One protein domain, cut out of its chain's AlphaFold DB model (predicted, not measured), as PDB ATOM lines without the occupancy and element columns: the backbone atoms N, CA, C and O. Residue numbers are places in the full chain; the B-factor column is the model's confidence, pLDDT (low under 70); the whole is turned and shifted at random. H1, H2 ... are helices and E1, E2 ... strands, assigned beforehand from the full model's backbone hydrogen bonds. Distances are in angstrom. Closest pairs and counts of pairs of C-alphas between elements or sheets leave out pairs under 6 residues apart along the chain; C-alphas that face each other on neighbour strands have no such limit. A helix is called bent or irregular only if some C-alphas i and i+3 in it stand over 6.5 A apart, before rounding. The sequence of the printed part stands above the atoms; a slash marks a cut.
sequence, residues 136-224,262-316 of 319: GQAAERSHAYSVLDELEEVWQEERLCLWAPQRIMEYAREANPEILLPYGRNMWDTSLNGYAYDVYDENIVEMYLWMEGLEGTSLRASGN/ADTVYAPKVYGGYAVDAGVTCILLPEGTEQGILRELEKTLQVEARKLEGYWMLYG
ATOM      1  N   GLY A 136     203.456 206.099 204.523       60.75
ATOM      2  CA  GLY A 136     203.821 205.833 205.919       60.75
ATOM      3  C   GLY A 136     203.031 206.722 206.875       60.75
ATOM      4  O   GLY A 136     202.309 206.215 207.723       60.75
ATOM      5  N   GLN A 137     203.051 208.037 206.636       66.06
ATOM      6  CA  GLN A 137     202.314 209.003 207.458       66.06
ATOM      7  C   GLN A 137     200.801 208.860 207.305       66.06
ATOM      8  O   GLN A 137     200.073 209.042 208.267       66.06
ATOM      9  N   ALA A 138     200.301 208.490 206.120       74.06
ATOM     10  CA  ALA A 138     198.871 208.241 205.945       74.06
ATOM     11  C   ALA A 138     198.390 207.029 206.758       74.06
ATOM     12  O   ALA A 138     197.290 207.065 207.307       74.06
ATOM     13  N   ALA A 139     199.204 205.971 206.852       79.06
ATOM     14  CA  ALA A 139     198.898 204.809 207.683       79.06
ATOM     15  C   ALA A 139     198.981 205.150 209.178       79.06
ATOM     16  O   ALA A 139     198.062 204.813 209.919       79.06
ATOM     17  N   GLU A 140     200.024 205.870 209.601       80.56
ATOM     18  CA  GLU A 140     200.187 206.334 210.987       80.56
ATOM     19  C   GLU A 140     199.044 207.257 211.414       80.56
ATOM     20  O   GLU A 140     198.418 207.024 212.441       80.56
ATOM     21  N   ARG A 141     198.692 208.234 210.576       86.50
ATOM     22  CA  ARG A 141     197.557 209.133 210.796       86.50
ATOM     23  C   ARG A 141     196.229 208.385 210.873       86.50
ATOM     24  O   ARG A 141     195.412 208.684 211.734       86.50
ATOM     25  N   SER A 142     196.002 207.423 209.976       87.56
ATOM     26  CA  SER A 142     194.764 206.631 209.986       87.56
ATOM     27  C   SER A 142     194.646 205.791 211.256       87.56
ATOM     28  O   SER A 142     193.556 205.683 211.803       87.56
ATOM     29  N   HIS A 143     195.760 205.225 211.730       88.94
ATOM     30  CA  HIS A 143     195.796 204.489 212.989       88.94
ATOM     31  C   HIS A 143     195.596 205.413 214.198       88.94
ATOM     32  O   HIS A 143     194.812 205.098 215.083       88.94
ATOM     33  N   ALA A 144     196.228 206.589 214.216       91.38
ATOM     34  CA  ALA A 144     196.004 207.564 215.278       91.38
ATOM     35  C   ALA A 144     194.529 207.983 215.357       91.38
ATOM     36  O   ALA A 144     193.973 208.054 216.448       91.38
ATOM     37  N   TYR A 145     193.871 208.194 214.213       92.25
ATOM     38  CA  TYR A 145     192.437 208.478 214.178       92.25
ATOM     39  C   TYR A 145     191.576 207.324 214.677       92.25
ATOM     40  O   TYR A 145     190.653 207.589 215.433       92.25
ATOM     41  N   SER A 146     191.884 206.067 214.342       91.75
ATOM     42  CA  SER A 146     191.091 204.945 214.864       91.75
ATOM     43  C   SER A 146     191.176 204.840 216.390       91.75
ATOM     44  O   SER A 146     190.154 204.650 217.045       91.75
ATOM     45  N   VAL A 147     192.365 205.059 216.962       92.50
ATOM     46  CA  VAL A 147     192.574 205.080 218.419       92.50
ATOM     47  C   VAL A 147     191.849 206.255 219.080       92.50
ATOM     48  O   VAL A 147     191.247 206.085 220.138       92.50
ATOM     49  N   LEU A 148     191.902 207.446 218.478       92.88
ATOM     50  CA  LEU A 148     191.252 208.648 219.010       92.88
ATOM     51  C   LEU A 148     189.721 208.576 218.911       92.88
ATOM     52  O   LEU A 148     189.045 208.998 219.847       92.88
ATOM     53  N   ASP A 149     189.182 207.997 217.837       91.19
ATOM     54  CA  ASP A 149     187.746 207.748 217.684       91.19
ATOM     55  C   ASP A 149     187.256 206.752 218.753       91.19
ATOM     56  O   ASP A 149     186.256 207.002 219.427       91.19
ATOM     57  N   GLU A 150     187.988 205.650 218.979       90.69
ATOM     58  CA  GLU A 150     187.661 204.681 220.041       90.69
ATOM     59  C   GLU A 150     187.766 205.319 221.439       90.69
ATOM     60  O   GLU A 150     186.935 205.060 222.313       90.69
ATOM     61  N   LEU A 151     188.760 206.191 221.654       90.81
ATOM     62  CA  LEU A 151     188.909 206.955 222.892       90.81
ATOM     63  C   LEU A 151     187.696 207.860 223.143       90.81
ATOM     64  O   LEU A 151     187.183 207.877 224.261       90.81
ATOM     65  N   GLU A 152     187.217 208.580 222.128       86.88
ATOM     66  CA  GLU A 152     186.056 209.470 222.243       86.88
ATOM     67  C   GLU A 152     184.762 208.698 222.542       86.88
ATOM     68  O   GLU A 152     183.950 209.149 223.347       86.88
ATOM     69  N   GLU A 153     184.584 207.500 221.976       86.62
ATOM     70  CA  GLU A 153     183.438 206.638 222.300       86.62
ATOM     71  C   GLU A 153     183.443 206.159 223.761       86.62
ATOM     72  O   GLU A 153     182.385 205.940 224.365       86.62
ATOM     73  N   VAL A 154     184.633 205.958 224.332       83.88
ATOM     74  CA  VAL A 154     184.799 205.473 225.706       83.88
ATOM     75  C   VAL A 154     184.778 206.613 226.726       83.88
ATOM     76  O   VAL A 154     184.342 206.403 227.862       83.88
ATOM     77  N   TRP A 155     185.220 207.808 226.341       81.25
ATOM     78  CA  TRP A 155     185.328 208.962 227.222       81.25
ATOM     79  C   TRP A 155     183.964 209.614 227.491       81.25
ATOM     80  O   TRP A 155     183.223 209.950 226.574       81.25
ATOM     81  N   GLN A 156     183.620 209.815 228.767       72.62
ATOM     82  CA  GLN A 156     182.316 210.372 229.173       72.62
ATOM     83  C   GLN A 156     182.413 211.673 229.983       72.62
ATOM     84  O   GLN A 156     181.387 212.194 230.423       72.62
ATOM     85  N   GLU A 157     183.619 212.199 230.207       74.62
ATOM     86  CA  GLU A 157     183.836 213.388 231.039       74.62
ATOM     87  C   GLU A 157     183.945 214.677 230.213       74.62
ATOM     88  O   GLU A 157     184.276 214.654 229.031       74.62
ATOM     89  N   GLU A 158     183.715 215.829 230.854       71.50
ATOM     90  CA  GLU A 158     183.663 217.135 230.176       71.50
ATOM     91  C   GLU A 158     185.014 217.626 229.631       71.50
ATOM     92  O   GLU A 158     185.030 218.501 228.766       71.50
ATOM     93  N   ARG A 159     186.153 217.140 230.149       83.31
ATOM     94  CA  ARG A 159     187.486 217.598 229.720       83.31
ATOM     95  C   ARG A 159     188.491 216.457 229.639       83.31
ATOM     96  O   ARG A 159     188.825 215.841 230.645       83.31
ATOM     97  N   LEU A 160     189.031 216.256 228.441       89.94
ATOM     98  CA  LEU A 160     190.084 215.288 228.163       89.94
ATOM     99  C   LEU A 160     191.432 216.004 228.025       89.94
ATOM    100  O   LEU A 160     191.623 216.786 227.095       89.94
ATOM    101  N   CYS A 161     192.367 215.728 228.935       93.12
ATOM    102  CA  CYS A 161     193.777 216.073 228.799       93.12
ATOM    103  C   CYS A 161     194.575 214.785 228.591       93.12
ATOM    104  O   CYS A 161     194.704 213.969 229.506       93.12
ATOM    105  N   LEU A 162     195.055 214.593 227.363       94.94
ATOM    106  CA  LEU A 162     195.644 213.349 226.888       94.94
ATOM    107  C   LEU A 162     197.172 213.388 226.973       94.94
ATOM    108  O   LEU A 162     197.811 214.252 226.372       94.94
ATOM    109  N   TRP A 163     197.753 212.388 227.633       95.50
ATOM    110  CA  TRP A 163     199.175 212.067 227.547       95.50
ATOM    111  C   TRP A 163     199.356 210.705 226.870       95.50
ATOM    112  O   TRP A 163     198.910 209.674 227.370       95.50
ATOM    113  N   ALA A 164     199.976 210.708 225.698       94.81
ATOM    114  CA  ALA A 164     200.168 209.536 224.853       94.81
ATOM    115  C   ALA A 164     201.514 209.660 224.121       94.81
ATOM    116  O   ALA A 164     202.156 210.709 224.217       94.81
ATOM    117  N   PRO A 165     201.958 208.645 223.371       93.38
ATOM    118  CA  PRO A 165     203.121 208.809 222.511       93.38
ATOM    119  C   PRO A 165     202.896 209.844 221.405       93.38
ATOM    120  O   PRO A 165     201.754 210.122 221.005       93.38
ATOM    121  N   GLN A 166     203.991 210.391 220.883       90.56
ATOM    122  CA  GLN A 166     204.019 211.424 219.851       90.56
ATOM    123  C   GLN A 166     203.144 211.045 218.654       90.56
ATOM    124  O   GLN A 166     202.384 211.884 218.167       90.56
ATOM    125  N   ARG A 167     203.196 209.778 218.218       89.00
ATOM    126  CA  ARG A 167     202.419 209.262 217.077       89.00
ATOM    127  C   ARG A 167     200.911 209.472 217.215       89.00
ATOM    128  O   ARG A 167     200.230 209.605 216.203       89.00
ATOM    129  N   ILE A 168     200.389 209.517 218.441       93.00
ATOM    130  CA  ILE A 168     198.978 209.810 218.727       93.00
ATOM    131  C   ILE A 168     198.782 211.306 218.989       93.00
ATOM    132  O   ILE A 168     197.879 211.928 218.424       93.00
ATOM    133  N   MET A 169     199.644 211.908 219.817       92.19
ATOM    134  CA  MET A 169     199.523 213.316 220.212       92.19
ATOM    135  C   MET A 169     199.624 214.290 219.031       92.19
ATOM    136  O   MET A 169     198.974 215.336 219.056       92.19
ATOM    137  N   GLU A 170     200.389 213.955 217.987       90.19
ATOM    138  CA  GLU A 170     200.514 214.768 216.772       90.19
ATOM    139  C   GLU A 170     199.162 215.001 216.082       90.19
ATOM    140  O   GLU A 170     198.904 216.104 215.591       90.19
ATOM    141  N   TYR A 171     198.278 214.000 216.110       91.38
ATOM    142  CA  TYR A 171     196.983 214.029 215.428       91.38
ATOM    143  C   TYR A 171     195.793 214.279 216.363       91.38
ATOM    144  O   TYR A 171     194.701 214.561 215.873       91.38
ATOM    145  N   ALA A 172     195.991 214.251 217.686       91.56
ATOM    146  CA  ALA A 172     194.929 214.401 218.688       91.56
ATOM    147  C   ALA A 172     194.042 215.636 218.454       91.56
ATOM    148  O   ALA A 172     192.827 215.516 218.307       91.56
ATOM    149  N   ARG A 173     194.650 216.823 218.327       87.19
ATOM    150  CA  ARG A 173     193.909 218.077 218.084       87.19
ATOM    151  C   ARG A 173     193.415 218.251 216.652       87.19
ATOM    152  O   ARG A 173     192.561 219.100 216.409       87.19
ATOM    153  N   GLU A 174     193.976 217.502 215.704       89.06
ATOM    154  CA  GLU A 174     193.455 217.474 214.339       89.06
ATOM    155  C   GLU A 174     192.168 216.643 214.268       89.06
ATOM    156  O   GLU A 174     191.246 217.031 213.555       89.06
ATOM    157  N   ALA A 175     192.103 215.541 215.023       87.94
ATOM    158  CA  ALA A 175     190.910 214.710 215.151       87.94
ATOM    159  C   ALA A 175     189.808 215.438 215.931       87.94
ATOM    160  O   ALA A 175     188.699 215.605 215.426       87.94
ATOM    161  N   ASN A 176     190.134 215.931 217.129       87.56
ATOM    162  CA  ASN A 176     189.186 216.624 217.986       87.56
ATOM    163  C   ASN A 176     189.852 217.836 218.677       87.56
ATOM    164  O   ASN A 176     190.760 217.673 219.499       87.56
ATOM    165  N   PRO A 177     189.413 219.075 218.376       87.75
ATOM    166  CA  PRO A 177     190.023 220.288 218.919       87.75
ATOM    167  C   PRO A 177     189.778 220.491 220.423       87.75
ATOM    168  O   PRO A 177     190.431 221.347 221.020       87.75
ATOM    169  N   GLU A 178     188.850 219.746 221.033       89.19
ATOM    170  CA  GLU A 178     188.563 219.815 222.471       89.19
ATOM    171  C   GLU A 178     189.589 219.042 223.313       89.19
ATOM    172  O   GLU A 178     189.698 219.286 224.517       89.19
ATOM    173  N   ILE A 179     190.395 218.173 222.688       91.69
ATOM    174  CA  ILE A 179     191.453 217.423 223.370       91.69
ATOM    175  C   ILE A 179     192.579 218.371 223.808       91.69
ATOM    176  O   ILE A 179     193.272 219.022 223.009       91.69
ATOM    177  N   LEU A 180     192.797 218.428 225.119       92.44
ATOM    178  CA  LEU A 180     193.914 219.126 225.736       92.44
ATOM    179  C   LEU A 180     195.145 218.217 225.757       92.44
ATOM    180  O   LEU A 180     195.035 216.995 225.804       92.44
ATOM    181  N   LEU A 181     196.325 218.829 225.705       93.19
ATOM    182  CA  LEU A 181     197.608 218.136 225.739       93.19
ATOM    183  C   LEU A 181     198.475 218.822 226.803       93.19
ATOM    184  O   LEU A 181     198.430 220.056 226.876       93.19
ATOM    185  N   PRO A 182     199.263 218.069 227.590       91.75
ATOM    186  CA  PRO A 182     200.151 218.629 228.612       91.75
ATOM    187  C   PRO A 182     201.296 219.457 228.009       91.75
ATOM    188  O   PRO A 182     201.842 220.341 228.663       91.75
ATOM    189  N   TYR A 183     201.641 219.193 226.748       90.50
ATOM    190  CA  TYR A 183     202.639 219.926 225.980       90.50
ATOM    191  C   TYR A 183     202.257 219.995 224.497       90.50
ATOM    192  O   TYR A 183     201.449 219.218 223.986       90.50
ATOM    193  N   GLY A 184     202.812 220.987 223.811       87.06
ATOM    194  CA  GLY A 184     202.583 221.296 222.408       87.06
ATOM    195  C   GLY A 184     203.575 220.630 221.458       87.06
ATOM    196  O   GLY A 184     204.575 220.035 221.855       87.06
ATOM    197  N   ARG A 185     203.310 220.802 220.156       83.19
ATOM    198  CA  ARG A 185     204.075 220.197 219.052       83.19
ATOM    199  C   ARG A 185     205.558 220.578 219.042       83.19
ATOM    200  O   ARG A 185     206.372 219.867 218.468       83.19
ATOM    201  N   ASN A 186     205.919 221.689 219.679       80.25
ATOM    202  CA  ASN A 186     207.309 222.119 219.804       80.25
ATOM    203  C   ASN A 186     208.175 221.147 220.625       80.25
ATOM    204  O   ASN A 186     209.394 221.184 220.498       80.25
ATOM    205  N   MET A 187     207.560 220.254 221.409       83.88
ATOM    206  CA  MET A 187     208.274 219.216 222.156       83.88
ATOM    207  C   MET A 187     209.014 218.226 221.238       83.88
ATOM    208  O   MET A 187     210.107 217.780 221.576       83.88
ATOM    209  N   TRP A 188     208.458 217.930 220.059       80.12
ATOM    210  CA  TRP A 188     209.028 216.969 219.105       80.12
ATOM    211  C   TRP A 188     209.359 217.562 217.726       80.12
ATOM    212  O   TRP A 188     210.141 216.979 216.978       80.12
ATOM    213  N   ASP A 189     208.839 218.746 217.386       74.94
ATOM    214  CA  ASP A 189     209.237 219.510 216.198       74.94
ATOM    215  C   ASP A 189     210.073 220.729 216.610       74.94
ATOM    216  O   ASP A 189     209.561 221.818 216.900       74.94
ATOM    217  N   THR A 190     211.396 220.544 216.614       67.75
ATOM    218  CA  THR A 190     212.367 221.562 217.039       67.75
ATOM    219  C   THR A 190     212.313 222.833 216.195       67.75
ATOM    220  O   THR A 190     212.631 223.911 216.702       67.75
ATOM    221  N   SER A 191     211.833 222.757 214.948       64.25
ATOM    222  CA  SER A 191     211.670 223.931 214.080       64.25
ATOM    223  C   SER A 191     210.644 224.932 214.628       64.25
ATOM    224  O   SER A 191     210.691 226.128 214.313       64.25
ATOM    225  N   LEU A 192     209.741 224.462 215.494       64.25
ATOM    226  CA  LEU A 192     208.698 225.265 216.122       64.25
ATOM    227  C   LEU A 192     209.139 225.927 217.418       64.25
ATOM    228  O   LEU A 192     208.443 226.834 217.865       64.25
ATOM    229  N   ASN A 193     210.294 225.567 217.983       65.44
ATOM    230  CA  ASN A 193     210.816 226.220 219.188       65.44
ATOM    231  C   ASN A 193     211.061 227.724 218.984       65.44
ATOM    232  O   ASN A 193     211.029 228.489 219.940       65.44
ATOM    233  N   GLY A 194     211.258 228.171 217.739       56.66
ATOM    234  CA  GLY A 194     211.316 229.601 217.424       56.66
ATOM    235  C   GLY A 194     209.946 230.297 217.404       56.66
ATOM    236  O   GLY A 194     209.876 231.505 217.597       56.66
ATOM    237  N   TYR A 195     208.858 229.565 217.149       52.22
ATOM    238  CA  TYR A 195     207.506 230.117 216.980       52.22
ATOM    239  C   TYR A 195     206.608 229.935 218.209       52.22
ATOM    240  O   TYR A 195     205.686 230.727 218.407       52.22
ATOM    241  N   ALA A 196     206.844 228.887 218.996       58.03
ATOM    242  CA  ALA A 196     206.117 228.603 220.221       58.03
ATOM    243  C   ALA A 196     206.790 229.328 221.391       58.03
ATOM    244  O   ALA A 196     207.990 229.193 221.611       58.03
ATOM    245  N   TYR A 197     206.011 230.095 222.153       56.56
ATOM    246  CA  TYR A 197     206.475 230.711 223.403       56.56
ATOM    247  C   TYR A 197     206.432 229.737 224.589       56.56
ATOM    248  O   TYR A 197     206.714 230.137 225.719       56.56
ATOM    249  N   ASP A 198     206.065 228.482 224.337       68.94
ATOM    250  CA  ASP A 198     205.840 227.485 225.369       68.94
ATOM    251  C   ASP A 198     207.187 226.917 225.827       68.94
ATOM    252  O   ASP A 198     207.844 226.155 225.116       68.94
ATOM    253  N   VAL A 199     207.604 227.336 227.022       74.25
ATOM    254  CA  VAL A 199     208.728 226.762 227.759       74.25
ATOM    255  C   VAL A 199     208.142 225.810 228.791       74.25
ATOM    256  O   VAL A 199     207.301 226.220 229.589       74.25
ATOM    257  N   TYR A 200     208.580 224.555 228.759       82.25
ATOM    258  CA  TYR A 200     208.116 223.526 229.682       82.25
ATOM    259  C   TYR A 200     209.123 223.308 230.805       82.25
ATOM    260  O   TYR A 200     210.333 223.416 230.594       82.25
ATOM    261  N   ASP A 201     208.609 222.972 231.983       83.94
ATOM    262  CA  ASP A 201     209.431 222.544 233.108       83.94
ATOM    263  C   ASP A 201     210.092 221.189 232.813       83.94
ATOM    264  O   ASP A 201     209.582 220.386 232.025       83.94
ATOM    265  N   GLU A 202     211.216 220.916 233.477       83.19
ATOM    266  CA  GLU A 202     212.007 219.689 233.296       83.19
ATOM    267  C   GLU A 202     211.151 218.423 233.456       83.19
ATOM    268  O   GLU A 202     211.215 217.528 232.619       83.19
ATOM    269  N   ASN A 203     210.237 218.411 234.430       86.44
ATOM    270  CA  ASN A 203     209.307 217.306 234.671       86.44
ATOM    271  C   ASN A 203     208.446 216.955 233.443       86.44
ATOM    272  O   ASN A 203     208.219 215.781 233.157       86.44
ATOM    273  N   ILE A 204     207.975 217.962 232.699       87.94
ATOM    274  CA  ILE A 204     207.145 217.768 231.499       87.94
ATOM    275  C   ILE A 204     207.992 217.231 230.339       87.94
ATOM    276  O   ILE A 204     207.536 216.387 229.566       87.94
ATOM    277  N   VAL A 205     209.242 217.689 230.229       86.44
ATOM    278  CA  VAL A 205     210.198 217.173 229.241       86.44
ATOM    279  C   VAL A 205     210.541 215.713 229.540       86.44
ATOM    280  O   VAL A 205     210.561 214.885 228.629       86.44
ATOM    281  N   GLU A 206     210.760 215.362 230.807       86.94
ATOM    282  CA  GLU A 206     211.016 213.981 231.215       86.94
ATOM    283  C   GLU A 206     209.813 213.064 230.959       86.94
ATOM    284  O   GLU A 206     210.004 211.946 230.480       86.94
ATOM    285  N   MET A 207     208.582 213.536 231.204       91.00
ATOM    286  CA  MET A 207     207.364 212.799 230.844       91.00
ATOM    287  C   MET A 207     207.342 212.448 229.353       91.00
ATOM    288  O   MET A 207     207.082 211.299 228.991       91.00
ATOM    289  N   TYR A 208     207.631 213.421 228.485       89.38
ATOM    290  CA  TYR A 208     207.707 213.189 227.043       89.38
ATOM    291  C   TYR A 208     208.767 212.131 226.701       89.38
ATOM    292  O   TYR A 208     208.450 211.124 226.071       89.38
ATOM    293  N   LEU A 209     210.003 212.307 227.178       87.31
ATOM    294  CA  LEU A 209     211.110 211.390 226.881       87.31
ATOM    295  C   LEU A 209     210.839 209.962 227.364       87.31
ATOM    296  O   LEU A 209     211.197 208.996 226.688       87.31
ATOM    297  N   TRP A 210     210.203 209.821 228.525       89.75
ATOM    298  CA  TRP A 210     209.843 208.518 229.059       89.75
ATOM    299  C   TRP A 210     208.786 207.816 228.201       89.75
ATOM    300  O   TRP A 210     208.951 206.638 227.879       89.75
ATOM    301  N   MET A 211     207.739 208.536 227.782       91.31
ATOM    302  CA  MET A 211     206.681 207.994 226.925       91.31
ATOM    303  C   MET A 211     207.228 207.533 225.564       91.31
ATOM    304  O   MET A 211     206.939 206.417 225.130       91.31
ATOM    305  N   GLU A 212     208.090 208.334 224.934       88.00
ATOM    306  CA  GLU A 212     208.738 207.968 223.666       88.00
ATOM    307  C   GLU A 212     209.665 206.755 223.815       88.00
ATOM    308  O   GLU A 212     209.697 205.867 222.959       88.00
ATOM    309  N   GLY A 213     210.382 206.655 224.940       84.69
ATOM    310  CA  GLY A 213     211.201 205.484 225.252       84.69
ATOM    311  C   GLY A 213     210.378 204.191 225.345       84.69
ATOM    312  O   GLY A 213     210.822 203.130 224.879       84.69
ATOM    313  N   LEU A 214     209.162 204.268 225.899       86.81
ATOM    314  CA  LEU A 214     208.228 203.138 225.943       86.81
ATOM    315  C   LEU A 214     207.722 202.766 224.549       86.81
ATOM    316  O   LEU A 214     207.710 201.580 224.207       86.81
ATOM    317  N   GLU A 215     207.340 203.754 223.736       86.50
ATOM    318  CA  GLU A 215     206.866 203.511 222.372       86.50
ATOM    319  C   GLU A 215     207.961 202.872 221.512       86.50
ATOM    320  O   GLU A 215     207.735 201.803 220.938       86.50
ATOM    321  N   GLY A 216     209.181 203.415 221.523       82.56
ATOM    322  CA  GLY A 216     210.315 202.845 220.794       82.56
ATOM    323  C   GLY A 216     210.634 201.404 221.213       82.56
ATOM    324  O   GLY A 216     210.883 200.543 220.366       82.56
ATOM    325  N   THR A 217     210.561 201.101 222.514       83.44
ATOM    326  CA  THR A 217     210.744 199.730 223.025       83.44
ATOM    327  C   THR A 217     209.633 198.795 222.537       83.44
ATOM    328  O   THR A 217     209.919 197.688 222.072       83.44
ATOM    329  N   SER A 218     208.375 199.245 222.570       80.19
ATOM    330  CA  SER A 218     207.222 198.460 222.113       80.19
ATOM    331  C   SER A 218     207.273 198.164 220.607       80.19
ATOM    332  O   SER A 218     207.050 197.028 220.180       80.19
ATOM    333  N   LEU A 219     207.665 199.152 219.798       79.50
ATOM    334  CA  LEU A 219     207.771 199.026 218.348       79.50
ATOM    335  C   LEU A 219     208.895 198.060 217.958       79.50
ATOM    336  O   LEU A 219     208.675 197.189 217.112       79.50
ATOM    337  N   ARG A 220     210.050 198.113 218.640       80.44
ATOM    338  CA  ARG A 220     211.141 197.130 218.466       80.44
ATOM    339  C   ARG A 220     210.687 195.716 218.806       80.44
ATOM    340  O   ARG A 220     210.951 194.794 218.039       80.44
ATOM    341  N   ALA A 221     209.957 195.543 219.908       77.56
ATOM    342  CA  ALA A 221     209.418 194.241 220.298       77.56
ATOM    343  C   ALA A 221     208.405 193.684 219.277       77.56
ATOM    344  O   ALA A 221     208.334 192.472 219.081       77.56
ATOM    345  N   SER A 222     207.663 194.558 218.587       73.31
ATOM    346  CA  SER A 222     206.714 194.182 217.528       73.31
ATOM    347  C   SER A 222     207.361 193.881 216.163       73.31
ATOM    348  O   SER A 222     206.672 193.451 215.238       73.31
ATOM    349  N   GLY A 223     208.678 194.085 216.021       72.06
ATOM    350  CA  GLY A 223     209.404 193.926 214.756       72.06
ATOM    351  C   GLY A 223     209.267 195.112 213.793       72.06
ATOM    352  O   GLY A 223     209.661 195.004 212.631       72.06
ATOM    353  N   ASN A 224     208.724 196.243 214.253       66.06
ATOM    354  CA  ASN A 224     208.578 197.469 213.473       66.06
ATOM    355  C   ASN A 224     209.780 198.408 213.696       66.06
ATOM    356  O   ASN A 224     209.659 199.469 214.307       66.06
ATOM    357  N   ALA A 262     217.090 199.066 238.630       30.73
ATOM    358  CA  ALA A 262     216.391 199.773 239.704       30.73
ATOM    359  C   ALA A 262     215.526 200.947 239.187       30.73
ATOM    360  O   ALA A 262     214.571 201.329 239.866       30.73
ATOM    361  N   ASP A 263     215.798 201.455 237.977       47.38
ATOM    362  CA  ASP A 263     215.156 202.652 237.404       47.38
ATOM    363  C   ASP A 263     213.766 202.386 236.788       47.38
ATOM    364  O   ASP A 263     212.939 203.289 236.674       47.38
ATOM    365  N   THR A 264     213.435 201.134 236.463       49.88
ATOM    366  CA  THR A 264     212.176 200.765 235.786       49.88
ATOM    367  C   THR A 264     210.929 200.778 236.678       49.88
ATOM    368  O   THR A 264     209.820 200.833 236.155       49.88
ATOM    369  N   VAL A 265     211.071 200.744 238.012       47.59
ATOM    370  CA  VAL A 265     209.928 200.701 238.958       47.59
ATOM    371  C   VAL A 265     209.625 202.070 239.577       47.59
ATOM    372  O   VAL A 265     208.482 202.340 239.937       47.59
ATOM    373  N   TYR A 266     210.618 202.958 239.683       57.66
ATOM    374  CA  TYR A 266     210.417 204.310 240.224       57.66
ATOM    375  C   TYR A 266     209.895 205.293 239.174       57.66
ATOM    376  O   TYR A 266     209.049 206.127 239.495       57.66
ATOM    377  N   ALA A 267     210.335 205.147 237.922       74.38
ATOM    378  CA  ALA A 267     209.903 205.981 236.805       74.38
ATOM    379  C   ALA A 267     208.366 206.037 236.621       74.38
ATOM    380  O   ALA A 267     207.830 207.143 236.590       74.38
ATOM    381  N   PRO A 268     207.613 204.915 236.601       79.69
ATOM    382  CA  PRO A 268     206.164 204.953 236.387       79.69
ATOM    383  C   PRO A 268     205.422 205.741 237.473       79.69
ATOM    384  O   PRO A 268     204.497 206.492 237.183       79.69
ATOM    385  N   LYS A 269     205.859 205.617 238.733       83.56
ATOM    386  CA  LYS A 269     205.264 206.346 239.856       83.56
ATOM    387  C   LYS A 269     205.562 207.846 239.790       83.56
ATOM    388  O   LYS A 269     204.682 208.652 240.071       83.56
ATOM    389  N   VAL A 270     206.800 208.208 239.454       86.50
ATOM    390  CA  VAL A 270     207.230 209.611 239.348       86.50
ATOM    391  C   VAL A 270     206.508 210.296 238.190       86.50
ATOM    392  O   VAL A 270     205.846 211.306 238.407       86.50
ATOM    393  N   TYR A 271     206.546 209.711 236.992       88.94
ATOM    394  CA  TYR A 271     205.926 210.311 235.811       88.94
ATOM    395  C   TYR A 271     204.399 210.268 235.850       88.94
ATOM    396  O   TYR A 271     203.759 211.201 235.377       88.94
ATOM    397  N   GLY A 272     203.804 209.250 236.483       86.06
ATOM    398  CA  GLY A 272     202.376 209.250 236.800       86.06
ATOM    399  C   GLY A 272     201.990 210.419 237.712       86.06
ATOM    400  O   GLY A 272     200.990 211.080 237.459       86.06
ATOM    401  N   GLY A 273     202.812 210.728 238.721       87.19
ATOM    402  CA  GLY A 273     202.625 211.910 239.568       87.19
ATOM    403  C   GLY A 273     202.753 213.222 238.791       87.19
ATOM    404  O   GLY A 273     201.875 214.072 238.888       87.19
ATOM    405  N   TYR A 274     203.787 213.357 237.955       90.88
ATOM    406  CA  TYR A 274     203.956 214.542 237.104       90.88
ATOM    407  C   TYR A 274     202.783 214.739 236.139       90.88
ATOM    408  O   TYR A 274     202.379 215.873 235.897       90.88
ATOM    409  N   ALA A 275     202.203 213.652 235.624       89.94
ATOM    410  CA  ALA A 275     201.022 213.716 234.773       89.94
ATOM    411  C   ALA A 275     199.806 214.281 235.515       89.94
ATOM    412  O   ALA A 275     199.128 215.163 234.987       89.94
ATOM    413  N   VAL A 276     199.564 213.818 236.743       90.31
ATOM    414  CA  VAL A 276     198.494 214.351 237.601       90.31
ATOM    415  C   VAL A 276     198.730 215.836 237.886       90.31
ATOM    416  O   VAL A 276     197.838 216.649 237.653       90.31
ATOM    417  N   ASP A 277     199.951 216.221 238.270       90.00
ATOM    418  CA  ASP A 277     200.312 217.624 238.530       90.00
ATOM    419  C   ASP A 277     200.153 218.518 237.281       90.00
ATOM    420  O   ASP A 277     199.804 219.696 237.386       90.00
ATOM    421  N   ALA A 278     200.374 217.958 236.085       88.88
ATOM    422  CA  ALA A 278     200.179 218.625 234.798       88.88
ATOM    423  C   ALA A 278     198.702 218.695 234.351       88.88
ATOM    424  O   ALA A 278     198.406 219.246 233.287       88.88
ATOM    425  N   GLY A 279     197.771 218.141 235.136       89.69
ATOM    426  CA  GLY A 279     196.342 218.108 234.825       89.69
ATOM    427  C   GLY A 279     195.976 217.125 233.713       89.69
ATOM    428  O   GLY A 279     194.983 217.338 233.013       89.69
ATOM    429  N   VAL A 280     196.781 216.080 233.501       92.88
ATOM    430  CA  VAL A 280     196.439 214.962 232.612       92.88
ATOM    431  C   VAL A 280     195.259 214.203 233.215       92.88
ATOM    432  O   VAL A 280     195.240 213.933 234.414       92.88
ATOM    433  N   THR A 281     194.287 213.834 232.379       92.00
ATOM    434  CA  THR A 281     193.101 213.056 232.786       92.00
ATOM    435  C   THR A 281     193.018 211.694 232.094       92.00
ATOM    436  O   THR A 281     192.282 210.814 232.539       92.00
ATOM    437  N   CYS A 282     193.800 211.488 231.029       93.38
ATOM    438  CA  CYS A 282     193.890 210.222 230.309       93.38
ATOM    439  C   CYS A 282     195.329 209.926 229.891       93.38
ATOM    440  O   CYS A 282     196.006 210.786 229.322       93.38
ATOM    441  N   ILE A 283     195.770 208.685 230.110       94.62
ATOM    442  CA  ILE A 283     197.079 208.192 229.675       94.62
ATOM    443  C   ILE A 283     196.882 207.023 228.715       94.62
ATOM    444  O   ILE A 283     196.191 206.061 229.049       94.62
ATOM    445  N   LEU A 284     197.521 207.091 227.545       94.94
ATOM    446  CA  LEU A 284     197.636 205.966 226.619       94.94
ATOM    447  C   LEU A 284     199.068 205.439 226.637       94.94
ATOM    448  O   LEU A 284     200.003 206.157 226.298       94.94
ATOM    449  N   LEU A 285     199.237 204.175 227.012       93.50
ATOM    450  CA  LEU A 285     200.518 203.472 226.971       93.50
ATOM    451  C   LEU A 285     200.533 202.490 225.800       93.50
ATOM    452  O   LEU A 285     199.513 201.849 225.555       93.50
ATOM    453  N   PRO A 286     201.656 202.299 225.097       92.38
ATOM    454  CA  PRO A 286     201.756 201.275 224.059       92.38
ATOM    455  C   PRO A 286     201.367 199.875 224.568       92.38
ATOM    456  O   PRO A 286     201.713 199.489 225.684       92.38
ATOM    457  N   GLU A 287     200.696 199.055 223.752       88.88
ATOM    458  CA  GLU A 287     200.286 197.698 224.169       88.88
ATOM    459  C   GLU A 287     201.482 196.829 224.605       88.88
ATOM    460  O   GLU A 287     201.359 195.997 225.508       88.88
ATOM    461  N   GLY A 288     202.649 197.054 223.990       84.44
ATOM    462  CA  GLY A 288     203.903 196.371 224.303       84.44
ATOM    463  C   GLY A 288     204.603 196.834 225.586       84.44
ATOM    464  O   GLY A 288     205.696 196.342 225.867       84.44
ATOM    465  N   THR A 289     204.027 197.764 226.357       86.94
ATOM    466  CA  THR A 289     204.586 198.204 227.643       86.94
ATOM    467  C   THR A 289     204.699 197.037 228.628       86.94
ATOM    468  O   THR A 289     203.799 196.204 228.762       86.94
ATOM    469  N   GLU A 290     205.820 196.970 229.352       86.56
ATOM    470  CA  GLU A 290     206.060 195.918 230.338       86.56
ATOM    471  C   GLU A 290     204.965 195.888 231.418       86.56
ATOM    472  O   GLU A 290     204.621 196.911 232.010       86.56
ATOM    473  N   GLN A 291     204.461 194.694 231.757       85.88
ATOM    474  CA  GLN A 291     203.380 194.553 232.745       85.88
ATOM    475  C   GLN A 291     203.726 195.125 234.128       85.88
ATOM    476  O   GLN A 291     202.822 195.496 234.874       85.88
ATOM    477  N   GLY A 292     205.010 195.175 234.496       85.44
ATOM    478  CA  GLY A 292     205.448 195.792 235.751       85.44
ATOM    479  C   GLY A 292     205.177 197.297 235.787       85.44
ATOM    480  O   GLY A 292     204.703 197.801 236.801       85.44
ATOM    481  N   ILE A 293     205.407 197.982 234.663       86.81
ATOM    482  CA  ILE A 293     205.163 199.420 234.496       86.81
ATOM    483  C   ILE A 293     203.663 199.705 234.536       86.81
ATOM    484  O   ILE A 293     203.227 200.573 235.289       86.81
ATOM    485  N   LEU A 294     202.875 198.922 233.788       89.44
ATOM    486  CA  LEU A 294     201.417 199.059 233.754       89.44
ATOM    487  C   LEU A 294     200.809 198.923 235.158       89.44
ATOM    488  O   LEU A 294     200.080 199.806 235.597       89.44
ATOM    489  N   ARG A 295     201.180 197.868 235.900       89.12
ATOM    490  CA  ARG A 295     200.659 197.626 237.257       89.12
ATOM    491  C   ARG A 295     201.046 198.713 238.255       89.12
ATOM    492  O   ARG A 295     200.270 199.010 239.161       89.12
ATOM    493  N   GLU A 296     202.246 199.278 238.139       89.00
ATOM    494  CA  GLU A 296     202.666 200.350 239.046       89.00
ATOM    495  C   GLU A 296     201.926 201.660 238.737       89.00
ATOM    496  O   GLU A 296     201.571 202.378 239.672       89.00
ATOM    497  N   LEU A 297     201.605 201.940 237.467       88.81
ATOM    498  CA  LEU A 297     200.738 203.064 237.094       88.81
ATOM    499  C   LEU A 297     199.289 202.863 237.547       88.81
ATOM    500  O   LEU A 297     198.742 203.763 238.175       88.81
ATOM    501  N   GLU A 298     198.700 201.685 237.326       91.25
ATOM    502  CA  GLU A 298     197.362 201.331 237.836       91.25
ATOM    503  C   GLU A 298     197.269 201.555 239.349       91.25
ATOM    504  O   GLU A 298     196.323 202.154 239.857       91.25
ATOM    505  N   LYS A 299     198.299 201.133 240.086       89.62
ATOM    506  CA  LYS A 299     198.385 201.322 241.535       89.62
ATOM    507  C   LYS A 299     198.583 202.785 241.938       89.62
ATOM    508  O   LYS A 299     198.036 203.202 242.956       89.62
ATOM    509  N   THR A 300     199.395 203.535 241.194       87.44
ATOM    510  CA  THR A 300     199.691 204.948 241.484       87.44
ATOM    511  C   THR A 300     198.461 205.818 241.256       87.44
ATOM    512  O   THR A 300     198.134 206.638 242.108       87.44
ATOM    513  N   LEU A 301     197.762 205.589 240.145       87.88
ATOM    514  CA  LEU A 301     196.574 206.334 239.733       87.88
ATOM    515  C   LEU A 301     195.279 205.761 240.332       87.88
ATOM    516  O   LEU A 301     194.244 206.406 240.280       87.88
ATOM    517  N   GLN A 302     195.331 204.569 240.936       89.44
ATOM    518  CA  GLN A 302     194.177 203.852 241.497       89.44
ATOM    519  C   GLN A 302     193.084 203.541 240.461       89.44
ATOM    520  O   GLN A 302     191.892 203.615 240.757       89.44
ATOM    521  N   VAL A 303     193.494 203.154 239.252       90.25
ATOM    522  CA  VAL A 303     192.601 202.827 238.128       90.25
ATOM    523  C   VAL A 303     192.981 201.488 237.506       90.25
ATOM    524  O   VAL A 303     194.110 201.028 237.655       90.25
ATOM    525  N   GLU A 304     192.043 200.865 236.796       89.12
ATOM    526  CA  GLU A 304     192.305 199.661 236.000       89.12
ATOM    527  C   GLU A 304     192.558 200.044 234.539       89.12
ATOM    528  O   GLU A 304     191.802 200.821 233.949       89.12
ATOM    529  N   ALA A 305     193.608 199.483 233.941       90.31
ATOM    530  CA  ALA A 305     193.918 199.720 232.543       90.31
ATOM    531  C   ALA A 305     192.901 199.016 231.636       90.31
ATOM    532  O   ALA A 305     192.645 197.812 231.738       90.31
ATOM    533  N   ARG A 306     192.350 199.764 230.683       91.00
ATOM    534  CA  ARG A 306     191.459 199.246 229.647       91.00
ATOM    535  C   ARG A 306     192.217 199.128 228.335       91.00
ATOM    536  O   ARG A 306     192.983 200.008 227.971       91.00
ATOM    537  N   LYS A 307     191.991 198.045 227.601       90.19
ATOM    538  CA  LYS A 307     192.595 197.879 226.278       90.19
ATOM    539  C   LYS A 307     191.861 198.732 225.234       90.19
ATOM    540  O   LYS A 307     190.632 198.678 225.190       90.19
ATOM    541  N   LEU A 308     192.631 199.443 224.416       88.12
ATOM    542  CA  LEU A 308     192.247 200.096 223.161       88.12
ATOM    543  C   LEU A 308     193.102 199.523 222.020       88.12
ATOM    544  O   LEU A 308     194.058 198.780 222.272       88.12
ATOM    545  N   GLU A 309     192.768 199.827 220.767       83.88
ATOM    546  CA  GLU A 309     193.526 199.361 219.600       83.88
ATOM    547  C   GLU A 309     195.029 199.707 219.696       83.88
ATOM    548  O   GLU A 309     195.443 200.827 219.436       83.88
ATOM    549  N   GLY A 310     195.876 198.736 220.063       86.25
ATOM    550  CA  GLY A 310     197.330 198.923 220.164       86.25
ATOM    551  C   GLY A 310     197.822 199.682 221.405       86.25
ATOM    552  O   GLY A 310     199.034 199.860 221.550       86.25
ATOM    553  N   TYR A 311     196.930 200.065 222.328       93.25
ATOM    554  CA  TYR A 311     197.266 200.842 223.528       93.25
ATOM    555  C   TYR A 311     196.518 200.362 224.789       93.25
ATOM    556  O   TYR A 311     195.434 199.782 224.734       93.25
ATOM    557  N   TRP A 312     197.097 200.629 225.957       93.50
ATOM    558  CA  TRP A 312     196.453 200.558 227.265       93.50
ATOM    559  C   TRP A 312     196.025 201.957 227.691       93.50
ATOM    560  O   TRP A 312     196.852 202.857 227.796       93.50
ATOM    561  N   MET A 313     194.741 202.125 227.969       93.44
ATOM    562  CA  MET A 313     194.151 203.362 228.448       93.44
ATOM    563  C   MET A 313     193.972 203.321 229.959       93.44
ATOM    564  O   MET A 313     193.317 202.424 230.491       93.44
ATOM    565  N   LEU A 314     194.499 204.333 230.637       92.31
ATOM    566  CA  LEU A 314     194.235 204.615 232.039       92.31
ATOM    567  C   LEU A 314     193.479 205.942 232.112       92.31
ATOM    568  O   LEU A 314     193.899 206.919 231.491       92.31
ATOM    569  N   TYR A 315     192.379 205.977 232.863       89.56
ATOM    570  CA  TYR A 315     191.552 207.169 233.078       89.56
ATOM    571  C   TYR A 315     190.687 207.029 234.335       89.56
ATOM    572  O   TYR A 315     190.509 205.919 234.840       89.56
ATOM    573  N   GLY A 316     190.123 208.145 234.809       80.88
ATOM    574  CA  GLY A 316     189.156 208.159 235.912       80.88
ATOM    575  C   GLY A 316     189.778 208.145 237.311       80.88
ATOM    576  O   GLY A 316     189.128 207.703 238.261       80.88
TER     577      GLY A 316
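AT A GLANCE: This is residues 136 to 224 and 262 to 316 of the 319 residues of an uncharacterized protein of bacterium D16-50 (UniProt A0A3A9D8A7). A small three-stranded sheet near the middle of a rounded body has helices around it: H6 covers it along the strands, H5 packs on H6, and H4 and H1 graze it. H2 packs on H1, and H3 lies far out, packed on no helix. The printed part has 144 residues, with named elements in the order H1, H2, H3, H4, H5, E1, H6, E2, E3, six helices and three strands; the sheet's order is E1, E3, E2, antiparallel throughout. It is mostly helix and compact, with a radius of gyration of the C-alphas of 14.5 A and spans of 38 by 37 by 31 A.

IN THESE COORDINATES: H1, residues 136 to 154, is 27.4 A long and starts with C-alpha 136 at (203.821, 205.833, 205.919). H2, residues 166 to 175, is 14.3 A long and irregular, with C-alphas 170 and 173 7.5 A apart. H3, residues 190 to 194, is only just irregular, with C-alphas 191 and 194 6.6 A apart. H4, residues 202 to 221, spans 28.7 A, and H5, residues 263 to 277, spans 21.1 A. Then come E1, residues 282 to 286, 13.5 A; H6, residues 291 to 301, 15.3 A; E2, residues 306 to 308; and E3, residues 311 to 315, 12.8 A, ending with C-alpha 315 at (191.552, 207.169, 233.078).

HOW THE PARTS SIT: E1 and E3 are antiparallel at 159 degrees, with N 285 and O 312 2.8 A apart, within hydrogen-bond range. E2 and E3 form a hairpin, with N 306 and O 313 2.8 A apart, within that range. Residues 162 to 163 pair parallel with 282 to 283 of E1. E1, H6 and E2 form a split strand-helix-strand unit, two strands running the same way with E3 between them, and its crossover is right-handed. H6 is on the sheet at a height of 10.3 A, over E3 and only just over E1, on which 3 of its C-alphas fall. H5 touches H6 at Pro 268 and Leu 297, whose C-alphas are the closest at 5.8 A, at a shallow tilt of 33 degrees, only just short of steep. Residues 203 to 207 of H4 touch H5, with a steep tilt of 52 degrees; the closest C-alphas, of Met 207 and Tyr 271, are 5.7 A apart. H4 only grazes the sheet with residues 211 to 219, and H1 only grazes it with residues 146 to 154. Residues 140 to 148 of H1 touch H2, closest at the C-alphas of Ala 144 and Ile 168, 5.1 A. Every O i to N i+4 pair is within hydrogen-bond range in H1, H4 and H6; the counts are 3 of 6 in H2, 9 of 11 in H5 and 0 of 1 in H3, where 1 of 2 O i to N i+3 pairs is.

THE WHOLE: The C-alphas of Gly 194 and Glu 304 are the two farthest apart, at 40.0 A. Residues 225 to 261 are not printed, and C-alphas 224 and 262 are 27.5 A apart across this cut. The links H1 to H2 and H2 to H3 are long. Residues 136 to 137, 190 to 198, 224 and 262 to 266 have pLDDT under 70.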